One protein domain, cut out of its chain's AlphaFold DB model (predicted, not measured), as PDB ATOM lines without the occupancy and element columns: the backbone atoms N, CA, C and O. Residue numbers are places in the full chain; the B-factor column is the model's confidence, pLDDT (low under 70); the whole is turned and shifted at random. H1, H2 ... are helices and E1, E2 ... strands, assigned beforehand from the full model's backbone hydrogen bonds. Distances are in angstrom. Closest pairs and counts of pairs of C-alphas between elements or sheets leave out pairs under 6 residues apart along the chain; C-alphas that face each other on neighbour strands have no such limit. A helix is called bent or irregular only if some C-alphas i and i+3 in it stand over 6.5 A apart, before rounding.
ATOM      1  N   VAL A  13     305.363 248.276 429.443       93.44
ATOM      2  CA  VAL A  13     306.683 248.200 428.829       93.44
ATOM      3  C   VAL A  13     306.640 247.310 427.587       93.44
ATOM      4  O   VAL A  13     306.010 246.254 427.578       93.44
ATOM      5  N   ARG A  14     307.338 247.726 426.529       92.88
ATOM      6  CA  ARG A  14     307.525 246.953 425.296       92.88
ATOM      7  C   ARG A  14     308.990 246.941 424.911       92.88
ATOM      8  O   ARG A  14     309.622 247.992 424.816       92.88
ATOM      9  N   ARG A  15     309.521 245.774 424.557       91.88
ATOM     10  CA  ARG A  15     310.845 245.693 423.931       91.88
ATOM     11  C   ARG A  15     310.806 246.155 422.482       91.88
ATOM     12  O   ARG A  15     310.097 245.572 421.661       91.88
ATOM     13  N   ILE A  16     311.586 247.191 422.183       89.25
ATOM     14  CA  ILE A  16     311.670 247.821 420.857       89.25
ATOM     15  C   ILE A  16     312.952 247.439 420.109       89.25
ATOM     16  O   ILE A  16     312.987 247.505 418.885       89.25
ATOM     17  N   SER A  17     313.992 246.994 420.820       87.75
ATOM     18  CA  SER A  17     315.239 246.499 420.228       87.75
ATOM     19  C   SER A  17     315.887 245.426 421.119       87.75
ATOM     20  O   SER A  17     315.432 245.190 422.243       87.75
ATOM     21  N   PRO A  18     316.973 244.763 420.677       85.88
ATOM     22  CA  PRO A  18     317.651 243.756 421.497       85.88
ATOM     23  C   PRO A  18     318.174 244.300 422.828       85.88
ATOM     24  O   PRO A  18     318.390 243.526 423.759       85.88
ATOM     25  N   THR A  19     318.343 245.614 422.929       87.12
ATOM     26  CA  THR A  19     318.954 246.295 424.073       87.12
ATOM     27  C   THR A  19     318.094 247.421 424.641       87.12
ATOM     28  O   THR A  19     318.515 248.061 425.596       87.12
ATOM     29  N   ALA A  20     316.902 247.668 424.091       89.00
ATOM     30  CA  ALA A  20     316.039 248.755 424.535       89.00
ATOM     31  C   ALA A  20     314.585 248.313 424.695       89.00
ATOM     32  O   ALA A  20     314.000 247.658 423.822       89.00
ATOM     33  N   VAL A  21     313.983 248.759 425.795       92.62
ATOM     34  CA  VAL A  21     312.536 248.757 426.003       92.62
ATOM     35  C   VAL A  21     312.027 250.193 426.049       92.62
ATOM     36  O   VAL A  21     312.695 251.094 426.553       92.62
ATOM     37  N   SER A  22     310.840 250.400 425.500       90.88
ATOM     38  CA  SER A  22     310.053 251.604 425.712       90.88
ATOM     39  C   SER A  22     309.121 251.339 426.886       90.88
ATOM     40  O   SER A  22     308.364 250.369 426.866       90.88
ATOM     41  N   VAL A  23     309.212 252.177 427.914       91.25
ATOM     42  CA  VAL A  23     308.322 252.159 429.076       91.25
ATOM     43  C   VAL A  23     307.447 253.396 428.991       91.25
ATOM     44  O   VAL A  23     307.971 254.504 428.862       91.25
ATOM     45  N   MET A  24     306.132 253.210 429.046       92.81
ATOM     46  CA  MET A  24     305.194 254.323 429.109       92.81
ATOM     47  C   MET A  24     304.852 254.601 430.579       92.81
ATOM     48  O   MET A  24     304.250 253.733 431.219       92.81
ATOM     49  N   PRO A  25     305.225 255.766 431.138       92.81
ATOM     50  CA  PRO A  25     304.901 256.100 432.520       92.81
ATOM     51  C   PRO A  25     303.388 256.264 432.705       92.81
ATOM     52  O   PRO A  25     302.660 256.570 431.756       92.81
ATOM     53  N   PHE A  26     302.908 256.072 433.931       93.19
ATOM     54  CA  PHE A  26     301.544 256.434 434.301       93.19
ATOM     55  C   PHE A  26     301.321 257.951 434.226       93.19
ATOM     56  O   PHE A  26     302.240 258.757 434.399       93.19
ATOM     57  N   THR A  27     300.075 258.364 433.995       89.38
ATOM     58  CA  THR A  27     299.693 259.777 434.093       89.38
ATOM     59  C   THR A  27     299.908 260.272 435.523       89.38
ATOM     60  O   THR A  27     299.424 259.652 436.461       89.38
ATOM     61  N   GLY A  28     300.619 261.390 435.686       88.94
ATOM     62  CA  GLY A  28     300.958 261.939 437.004       88.94
ATOM     63  C   GLY A  28     302.285 261.444 437.588       88.94
ATOM     64  O   GLY A  28     302.637 261.855 438.688       88.94
ATOM     65  N   SER A  29     303.046 260.616 436.859       93.12
ATOM     66  CA  SER A  29     304.425 260.280 437.244       93.12
ATOM     67  C   SER A  29     305.309 261.522 437.333       93.12
ATOM     68  O   SER A  29     305.250 262.405 436.473       93.12
ATOM     69  N   SER A  30     306.143 261.568 438.371       95.44
ATOM     70  CA  SER A  30     307.111 262.647 438.572       95.44
ATOM     71  C   SER A  30     308.273 262.555 437.570       95.44
ATOM     72  O   SER A  30     308.431 261.567 436.848       95.44
ATOM     73  N   ILE A  31     309.119 263.591 437.520       95.69
ATOM     74  CA  ILE A  31     310.357 263.550 436.722       95.69
ATOM     75  C   ILE A  31     311.281 262.434 437.221       95.69
ATOM     76  O   ILE A  31     311.810 261.677 436.410       95.69
ATOM     77  N   GLU A  32     311.398 262.283 438.537       96.19
ATOM     78  CA  GLU A  32     312.212 261.250 439.182       96.19
ATOM     79  C   GLU A  32     311.714 259.839 438.838       96.19
ATOM     80  O   GLU A  32     312.513 258.976 438.471       96.19
ATOM     81  N   ASP A  33     310.393 259.615 438.841       95.38
ATOM     82  CA  ASP A  33     309.794 258.345 438.407       95.38
ATOM     83  C   ASP A  33     310.179 258.028 436.957       95.38
ATOM     84  O   ASP A  33     310.577 256.908 436.629       95.38
ATOM     85  N   MET A  34     310.080 259.022 436.069       94.69
ATOM     86  CA  MET A  34     310.415 258.855 434.655       94.69
ATOM     87  C   MET A  34     311.903 258.551 434.446       94.69
ATOM     88  O   MET A  34     312.245 257.736 433.585       94.69
ATOM     89  N   GLU A  35     312.792 259.184 435.206       95.69
ATOM     90  CA  GLU A  35     314.229 258.903 435.169       95.69
ATOM     91  C   GLU A  35     314.541 257.497 435.678       95.69
ATOM     92  O   GLU A  35     315.252 256.742 435.005       95.69
ATOM     93  N   GLN A  36     313.942 257.099 436.799       96.00
ATOM     94  CA  GLN A  36     314.144 255.776 437.369       96.00
ATOM     95  C   GLN A  36     313.609 254.669 436.448       96.00
ATOM     96  O   GLN A  36     314.306 253.681 436.201       96.00
ATOM     97  N   LEU A  37     312.439 254.861 435.829       95.81
ATOM     98  CA  LEU A  37     311.920 253.945 434.808       95.81
ATOM     99  C   LEU A  37     312.861 253.823 433.606       95.81
ATOM    100  O   LEU A  37     313.072 252.718 433.104       95.81
ATOM    101  N   ARG A  38     313.455 254.929 433.139       92.81
ATOM    102  CA  ARG A  38     314.437 254.901 432.040       92.81
ATOM    103  C   ARG A  38     315.707 254.146 432.427       92.81
ATOM    104  O   ARG A  38     316.272 253.457 431.577       92.81
ATOM    105  N   ASN A  39     316.158 254.259 433.672       94.44
ATOM    106  CA  ASN A  39     317.327 253.528 434.160       94.44
ATOM    107  C   ASN A  39     317.053 252.019 434.204       94.44
ATOM    108  O   ASN A  39     317.796 251.242 433.599       94.44
ATOM    109  N   LEU A  40     315.927 251.617 434.795       95.19
ATOM    110  CA  LEU A  40     315.500 250.217 434.838       95.19
ATOM    111  C   LEU A  40     315.256 249.647 433.434       95.19
ATOM    112  O   LEU A  40     315.631 248.511 433.150       95.19
ATOM    113  N   ALA A  41     314.705 250.449 432.518       93.31
ATOM    114  CA  ALA A  41     314.508 250.068 431.121       93.31
ATOM    115  C   ALA A  41     315.825 249.696 430.432       93.31
ATOM    116  O   ALA A  41     315.888 248.696 429.721       93.31
ATOM    117  N   LYS A  42     316.892 250.475 430.649       91.69
ATOM    118  CA  LYS A  42     318.217 250.181 430.080       91.69
ATOM    119  C   LYS A  42     318.795 248.889 430.651       91.69
ATOM    120  O   LYS A  42     319.339 248.083 429.901       91.69
ATOM    121  N   GLN A  43     318.659 248.688 431.959       94.06
ATOM    122  CA  GLN A  43     319.240 247.547 432.663       94.06
ATOM    123  C   GLN A  43     318.519 246.233 432.337       94.06
ATOM    124  O   GLN A  43     319.154 245.217 432.060       94.06
ATOM    125  N   TYR A  44     317.186 246.268 432.296       94.62
ATOM    126  CA  TYR A  44     316.341 245.076 432.226       94.62
ATOM    127  C   TYR A  44     315.612 244.908 430.895       94.62
ATOM    128  O   TYR A  44     314.669 244.120 430.793       94.62
ATOM    129  N   ALA A  45     316.079 245.583 429.838       90.75
ATOM    130  CA  ALA A  45     315.480 245.500 428.508       90.75
ATOM    131  C   ALA A  45     315.313 244.054 428.013       90.75
ATOM    132  O   ALA A  45     314.334 243.722 427.348       90.75
ATOM    133  N   ARG A  46     316.277 243.182 428.335       89.88
ATOM    134  CA  ARG A  46     316.298 241.788 427.874       89.88
ATOM    135  C   ARG A  46     315.203 240.918 428.488       89.88
ATOM    136  O   ARG A  46     314.841 239.936 427.848       89.88
ATOM    137  N   GLN A  47     314.674 241.312 429.649       91.06
ATOM    138  CA  GLN A  47     313.645 240.567 430.377       91.06
ATOM    139  C   GLN A  47     312.274 240.650 429.708       91.06
ATOM    140  O   GLN A  47     311.429 239.783 429.897       91.06
ATOM    141  N   VAL A  48     312.051 241.675 428.883       90.81
ATOM    142  CA  VAL A  48     310.808 241.811 428.126       90.81
ATOM    143  C   VAL A  48     310.963 241.074 426.785       90.81
ATOM    144  O   VAL A  48     311.916 241.324 426.041       90.81
ATOM    145  N   PRO A  49     310.063 240.154 426.418       88.12
ATOM    146  CA  PRO A  49     310.086 239.498 425.121       88.12
ATOM    147  C   PRO A  49     309.707 240.477 424.007       88.12
ATOM    148  O   PRO A  49     308.945 241.429 424.186       88.12
ATOM    149  N   PHE A  50     310.237 240.232 422.812       87.31
ATOM    150  CA  PHE A  50     309.941 241.066 421.653       87.31
ATOM    151  C   PHE A  50     308.478 240.988 421.223       87.31
ATOM    152  O   PHE A  50     307.917 239.907 421.061       87.31
ATOM    153  N   GLY A  51     307.903 242.153 420.916       77.25
ATOM    154  CA  GLY A  51     306.575 242.255 420.310       77.25
ATOM    155  C   GLY A  51     305.403 242.058 421.272       77.25
ATOM    156  O   GLY A  51     304.271 241.996 420.792       77.25
ATOM    157  N   LEU A  52     305.659 241.986 422.584       83.62
ATOM    158  CA  LEU A  52     304.637 241.955 423.631       83.62
ATOM    159  C   LEU A  52     304.708 243.211 424.505       83.62
ATOM    160  O   LEU A  52     305.785 243.757 424.740       83.62
ATOM    161  N   ASP A  53     303.534 243.624 424.979       90.56
ATOM    162  CA  ASP A  53     303.373 244.659 425.997       90.56
ATOM    163  C   ASP A  53     303.188 243.972 427.336       90.56
ATOM    164  O   ASP A  53     302.270 243.161 427.486       90.56
ATOM    165  N   TRP A  54     304.042 244.286 428.299       92.56
ATOM    166  CA  TRP A  54     303.918 243.791 429.662       92.56
ATOM    167  C   TRP A  54     303.515 244.927 430.589       92.56
ATOM    168  O   TRP A  54     304.066 246.020 430.462       92.56
ATOM    169  N   PRO A  55     302.575 244.706 431.517       92.56
ATOM    170  CA  PRO A  55     302.326 245.681 432.563       92.56
ATOM    171  C   PRO A  55     303.548 245.756 433.493       92.56
ATOM    172  O   PRO A  55     304.279 244.775 433.668       92.56
ATOM    173  N   VAL A  56     303.793 246.934 434.070       93.56
ATOM    174  CA  VAL A  56     304.996 247.208 434.877       93.56
ATOM    175  C   VAL A  56     305.129 246.265 436.078       93.56
ATOM    176  O   VAL A  56     306.238 245.820 436.359       93.56
ATOM    177  N   ASN A  57     304.031 245.883 436.735       94.06
ATOM    178  CA  ASN A  57     304.057 244.919 437.843       94.06
ATOM    179  C   ASN A  57     304.524 243.519 437.402       94.06
ATOM    180  O   ASN A  57     305.336 242.891 438.073       94.06
ATOM    181  N   PHE A  58     304.080 243.044 436.237       94.62
ATOM    182  CA  PHE A  58     304.529 241.757 435.711       94.62
ATOM    183  C   PHE A  58     306.016 241.795 435.341       94.62
ATOM    184  O   PHE A  58     306.756 240.847 435.601       94.62
ATOM    185  N   TRP A  59     306.477 242.912 434.771       95.06
ATOM    186  CA  TRP A  59     307.901 243.123 434.516       95.06
ATOM    187  C   TRP A  59     308.721 243.175 435.815       95.06
ATOM    188  O   TRP A  59     309.802 242.592 435.862       95.06
ATOM    189  N   ALA A  60     308.187 243.786 436.878       95.25
ATOM    190  CA  ALA A  60     308.805 243.821 438.204       95.25
ATOM    191  C   ALA A  60     309.024 242.415 438.774       95.25
ATOM    192  O   ALA A  60     310.127 242.086 439.211       95.25
ATOM    193  N   ASP A  61     307.992 241.567 438.729       95.12
ATOM    194  CA  ASP A  61     308.108 240.178 439.169       95.12
ATOM    195  C   ASP A  61     309.139 239.425 438.328       95.12
ATOM    196  O   ASP A  61     309.972 238.706 438.876       95.12
ATOM    197  N   LYS A  62     309.149 239.641 437.011       94.81
ATOM    198  CA  LYS A  62     310.127 239.016 436.119       94.81
ATOM    199  C   LYS A  62     311.569 239.398 436.429       94.81
ATOM    200  O   LYS A  62     312.419 238.514 436.456       94.81
ATOM    201  N   ILE A  63     311.834 240.667 436.728       94.38
ATOM    202  CA  ILE A  63     313.152 241.117 437.193       94.38
ATOM    203  C   ILE A  63     313.525 240.402 438.497       94.38
ATOM    204  O   ILE A  63     314.581 239.782 438.576       94.38
ATOM    205  N   GLY A  64     312.640 240.410 439.496       92.75
ATOM    206  CA  GLY A  64     312.952 239.793 440.788       92.75
ATOM    207  C   GLY A  64     313.152 238.275 440.727       92.75
ATOM    208  O   GLY A  64     313.915 237.750 441.531       92.75
ATOM    209  N   TRP A  65     312.501 237.575 439.794       91.31
ATOM    210  CA  TRP A  65     312.675 236.130 439.603       91.31
ATOM    211  C   TRP A  65     313.902 235.766 438.762       91.31
ATOM    212  O   TRP A  65     314.568 234.788 439.076       91.31
ATOM    213  N   GLU A  66     314.188 236.503 437.685       92.88
ATOM    214  CA  GLU A  66     315.226 236.111 436.714       92.88
ATOM    215  C   GLU A  66     316.588 236.767 436.979       92.88
ATOM    216  O   GLU A  66     317.607 236.253 436.521       92.88
ATOM    217  N   THR A  67     316.634 237.888 437.704       92.19
ATOM    218  CA  THR A  67     317.890 238.586 438.036       92.19
ATOM    219  C   THR A  67     318.133 238.725 439.532       92.19
ATOM    220  O   THR A  67     319.128 239.332 439.915       92.19
ATOM    221  N   GLU A  68     317.213 238.223 440.360       92.38
ATOM    222  CA  GLU A  68     317.255 238.300 441.827       92.38
ATOM    223  C   GLU A  68     317.326 239.737 442.392       92.38
ATOM    224  O   GLU A  68     317.541 239.932 443.588       92.38
ATOM    225  N   ASP A  69     317.063 240.763 441.569       95.38
ATOM    226  CA  ASP A  69     317.055 242.164 442.005       95.38
ATOM    227  C   ASP A  69     315.719 242.505 442.678       95.38
ATOM    228  O   ASP A  69     314.760 242.985 442.060       95.38
ATOM    229  N   GLN A  70     315.659 242.241 443.983       94.31
ATOM    230  CA  GLN A  70     314.481 242.548 444.790       94.31
ATOM    231  C   GLN A  70     314.258 244.054 444.962       94.31
ATOM    232  O   GLN A  70     313.114 244.471 445.127       94.31
ATOM    233  N   ALA A  71     315.304 244.882 444.891       95.50
ATOM    234  CA  ALA A  71     315.158 246.326 445.046       95.50
ATOM    235  C   ALA A  71     314.403 246.925 443.852       95.50
ATOM    236  O   ALA A  71     313.427 247.656 444.041       95.50
ATOM    237  N   ALA A  72     314.783 246.548 442.626       95.25
ATOM    238  CA  ALA A  72     314.071 246.950 441.415       95.25
ATOM    239  C   ALA A  72     312.615 246.460 441.418       95.25
ATOM    240  O   ALA A  72     311.704 247.223 441.089       95.25
ATOM    241  N   ARG A  73     312.382 245.209 441.840       95.94
ATOM    242  CA  ARG A  73     311.030 244.649 441.959       95.94
ATOM    243  C   ARG A  73     310.162 245.435 442.941       95.94
ATOM    244  O   ARG A  73     309.038 245.797 442.598       95.94
ATOM    245  N   VAL A  74     310.663 245.692 444.150       96.44
ATOM    246  CA  VAL A  74     309.923 246.429 445.187       96.44
ATOM    247  C   VAL A  74     309.604 247.842 444.714       96.44
ATOM    248  O   VAL A  74     308.459 248.272 444.837       96.44
ATOM    249  N   TRP A  75     310.575 248.533 444.112       96.94
ATOM    250  CA  TRP A  75     310.361 249.878 443.591       96.94
ATOM    251  C   TRP A  75     309.292 249.904 442.491       96.94
ATOM    252  O   TRP A  75     308.349 250.687 442.582       96.94
ATOM    253  N   LEU A  76     309.374 249.016 441.491       96.38
ATOM    254  CA  LEU A  76     308.396 248.959 440.396       96.38
ATOM    255  C   LEU A  76     306.992 248.572 440.883       96.38
ATOM    256  O   LEU A  76     306.009 249.105 440.374       96.38
ATOM    257  N   ASN A  77     306.886 247.676 441.869       95.12
ATOM    258  CA  ASN A  77     305.602 247.315 442.470       95.12
ATOM    259  C   ASN A  77     304.998 248.474 443.265       95.12
ATOM    260  O   ASN A  77     303.802 248.728 443.134       95.12
ATOM    261  N   HIS A  78     305.807 249.205 444.034       94.38
ATOM    262  CA  HIS A  78     305.348 250.407 444.725       94.38
ATOM    263  C   HIS A  78     304.907 251.491 443.730       94.38
ATOM    264  O   HIS A  78     303.805 252.019 443.847       94.38
ATOM    265  N   TYR A  79     305.717 251.754 442.700       95.00
ATOM    266  CA  TYR A  79     305.386 252.672 441.610       95.00
ATOM    267  C   TYR A  79     304.064 252.289 440.925       95.00
ATOM    268  O   TYR A  79     303.187 253.134 440.742       95.00
ATOM    269  N   PHE A  80     303.885 251.007 440.594       93.56
ATOM    270  CA  PHE A  80     302.643 250.506 440.011       93.56
ATOM    271  C   PHE A  80     301.454 250.709 440.948       93.56
ATOM    272  O   PHE A  80     300.428 251.206 440.501       93.56
ATOM    273  N   GLN A  81     301.574 250.364 442.232       91.56
ATOM    274  CA  GLN A  81     300.487 250.536 443.196       91.56
ATOM    275  C   GLN A  81     300.075 252.003 443.301       91.56
ATOM    276  O   GLN A  81     298.923 252.313 443.026       91.56
ATOM    277  N   THR A  82     301.019 252.902 443.589       90.88
ATOM    278  CA  THR A  82     300.768 254.340 443.764       90.88
ATOM    279  C   THR A  82     299.995 254.946 442.592       90.88
ATOM    280  O   THR A  82     299.020 255.670 442.799       90.88
ATOM    281  N   HIS A  83     300.383 254.621 441.356       88.62
ATOM    282  CA  HIS A  83     299.798 255.235 440.162       88.62
ATOM    283  C   HIS A  83     298.610 254.465 439.566       88.62
ATOM    284  O   HIS A  83     297.754 255.074 438.925       88.62
ATOM    285  N   ASN A  84     298.510 253.150 439.776       81.25
ATOM    286  CA  ASN A  84     297.387 252.359 439.269       81.25
ATOM    287  C   ASN A  84     296.122 252.567 440.117       81.25
ATOM    288  O   ASN A  84     295.044 252.743 439.553       81.25
ATOM    289  N   THR A  85     296.237 252.657 441.450       63.38
ATOM    290  CA  THR A  85     295.076 252.972 442.307       63.38
ATOM    291  C   THR A  85     294.581 254.405 442.136       63.38
ATOM    292  O   THR A  85     293.391 254.655 442.285       63.38
TER     293      THR A  85
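What this domain is: This is residues 13 to 85 of the 91 residues of an uncharacterized protein of Chitinophagaceae bacterium (UniProt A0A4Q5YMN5). A small three-stranded sheet has the kinked helix H1 packed on it, chiefly at E2, while a helical hairpin, H2 and H3, packs through H2 on the end of H1. The printed part has 73 residues, mixed in class, ordered E1, E2, H1, E3, H2, H3; the antiparallel sheet runs E2, E1, E3. It is compact, radius of gyration of the C-alphas 11.2 A, spans 29 by 23 by 18 A.

How they stand to each other: E1, residues 13 to 17, forms a hairpin with E2, residues 20 to 23, N 14 and O 22 being 2.9 A apart; its other neighbour is E3, residues 53 to 55, N 13 and O 54 being 2.8 A apart. H1, residues 31 to 47, is on the sheet; E2, H1, E3 make a split strand-helix-strand unit, same-way strands with E1 between, its crossover left-handed. H1 touches H2, residues 56 to 66, with residues 44 to 47 alone, at a steep tilt of 47 degrees; the closest C-alphas, Gln 47 and Ile 63, are 6.9 A apart. H2 touches H3, residues 70 to 85, opposite ways at a shallow tilt of 14 degrees; the closest C-alphas, Ala 60 and Arg 73, are 4.4 A apart. In H2 and H3 every O i to N i+4 pair is within hydrogen-bond range, in H1 11 of 13.

Where its parts are: E1 begins at C-alpha 13 (306.683, 248.200, 428.829). H1, 24.1 A long, has a kink of 46 degrees near residue 41 and is irregular, C-alphas 43 and 46 being 8.0 A apart. H3, 22.2 A long, ends at C-alpha 85 (295.076, 252.972, 442.307).

The domain as a whole: The farthest C-alphas, Pro 18 and Thr 85, are 32.1 A apart. The printed part has no cut and no long link; residue 85 alone has pLDDT under 70.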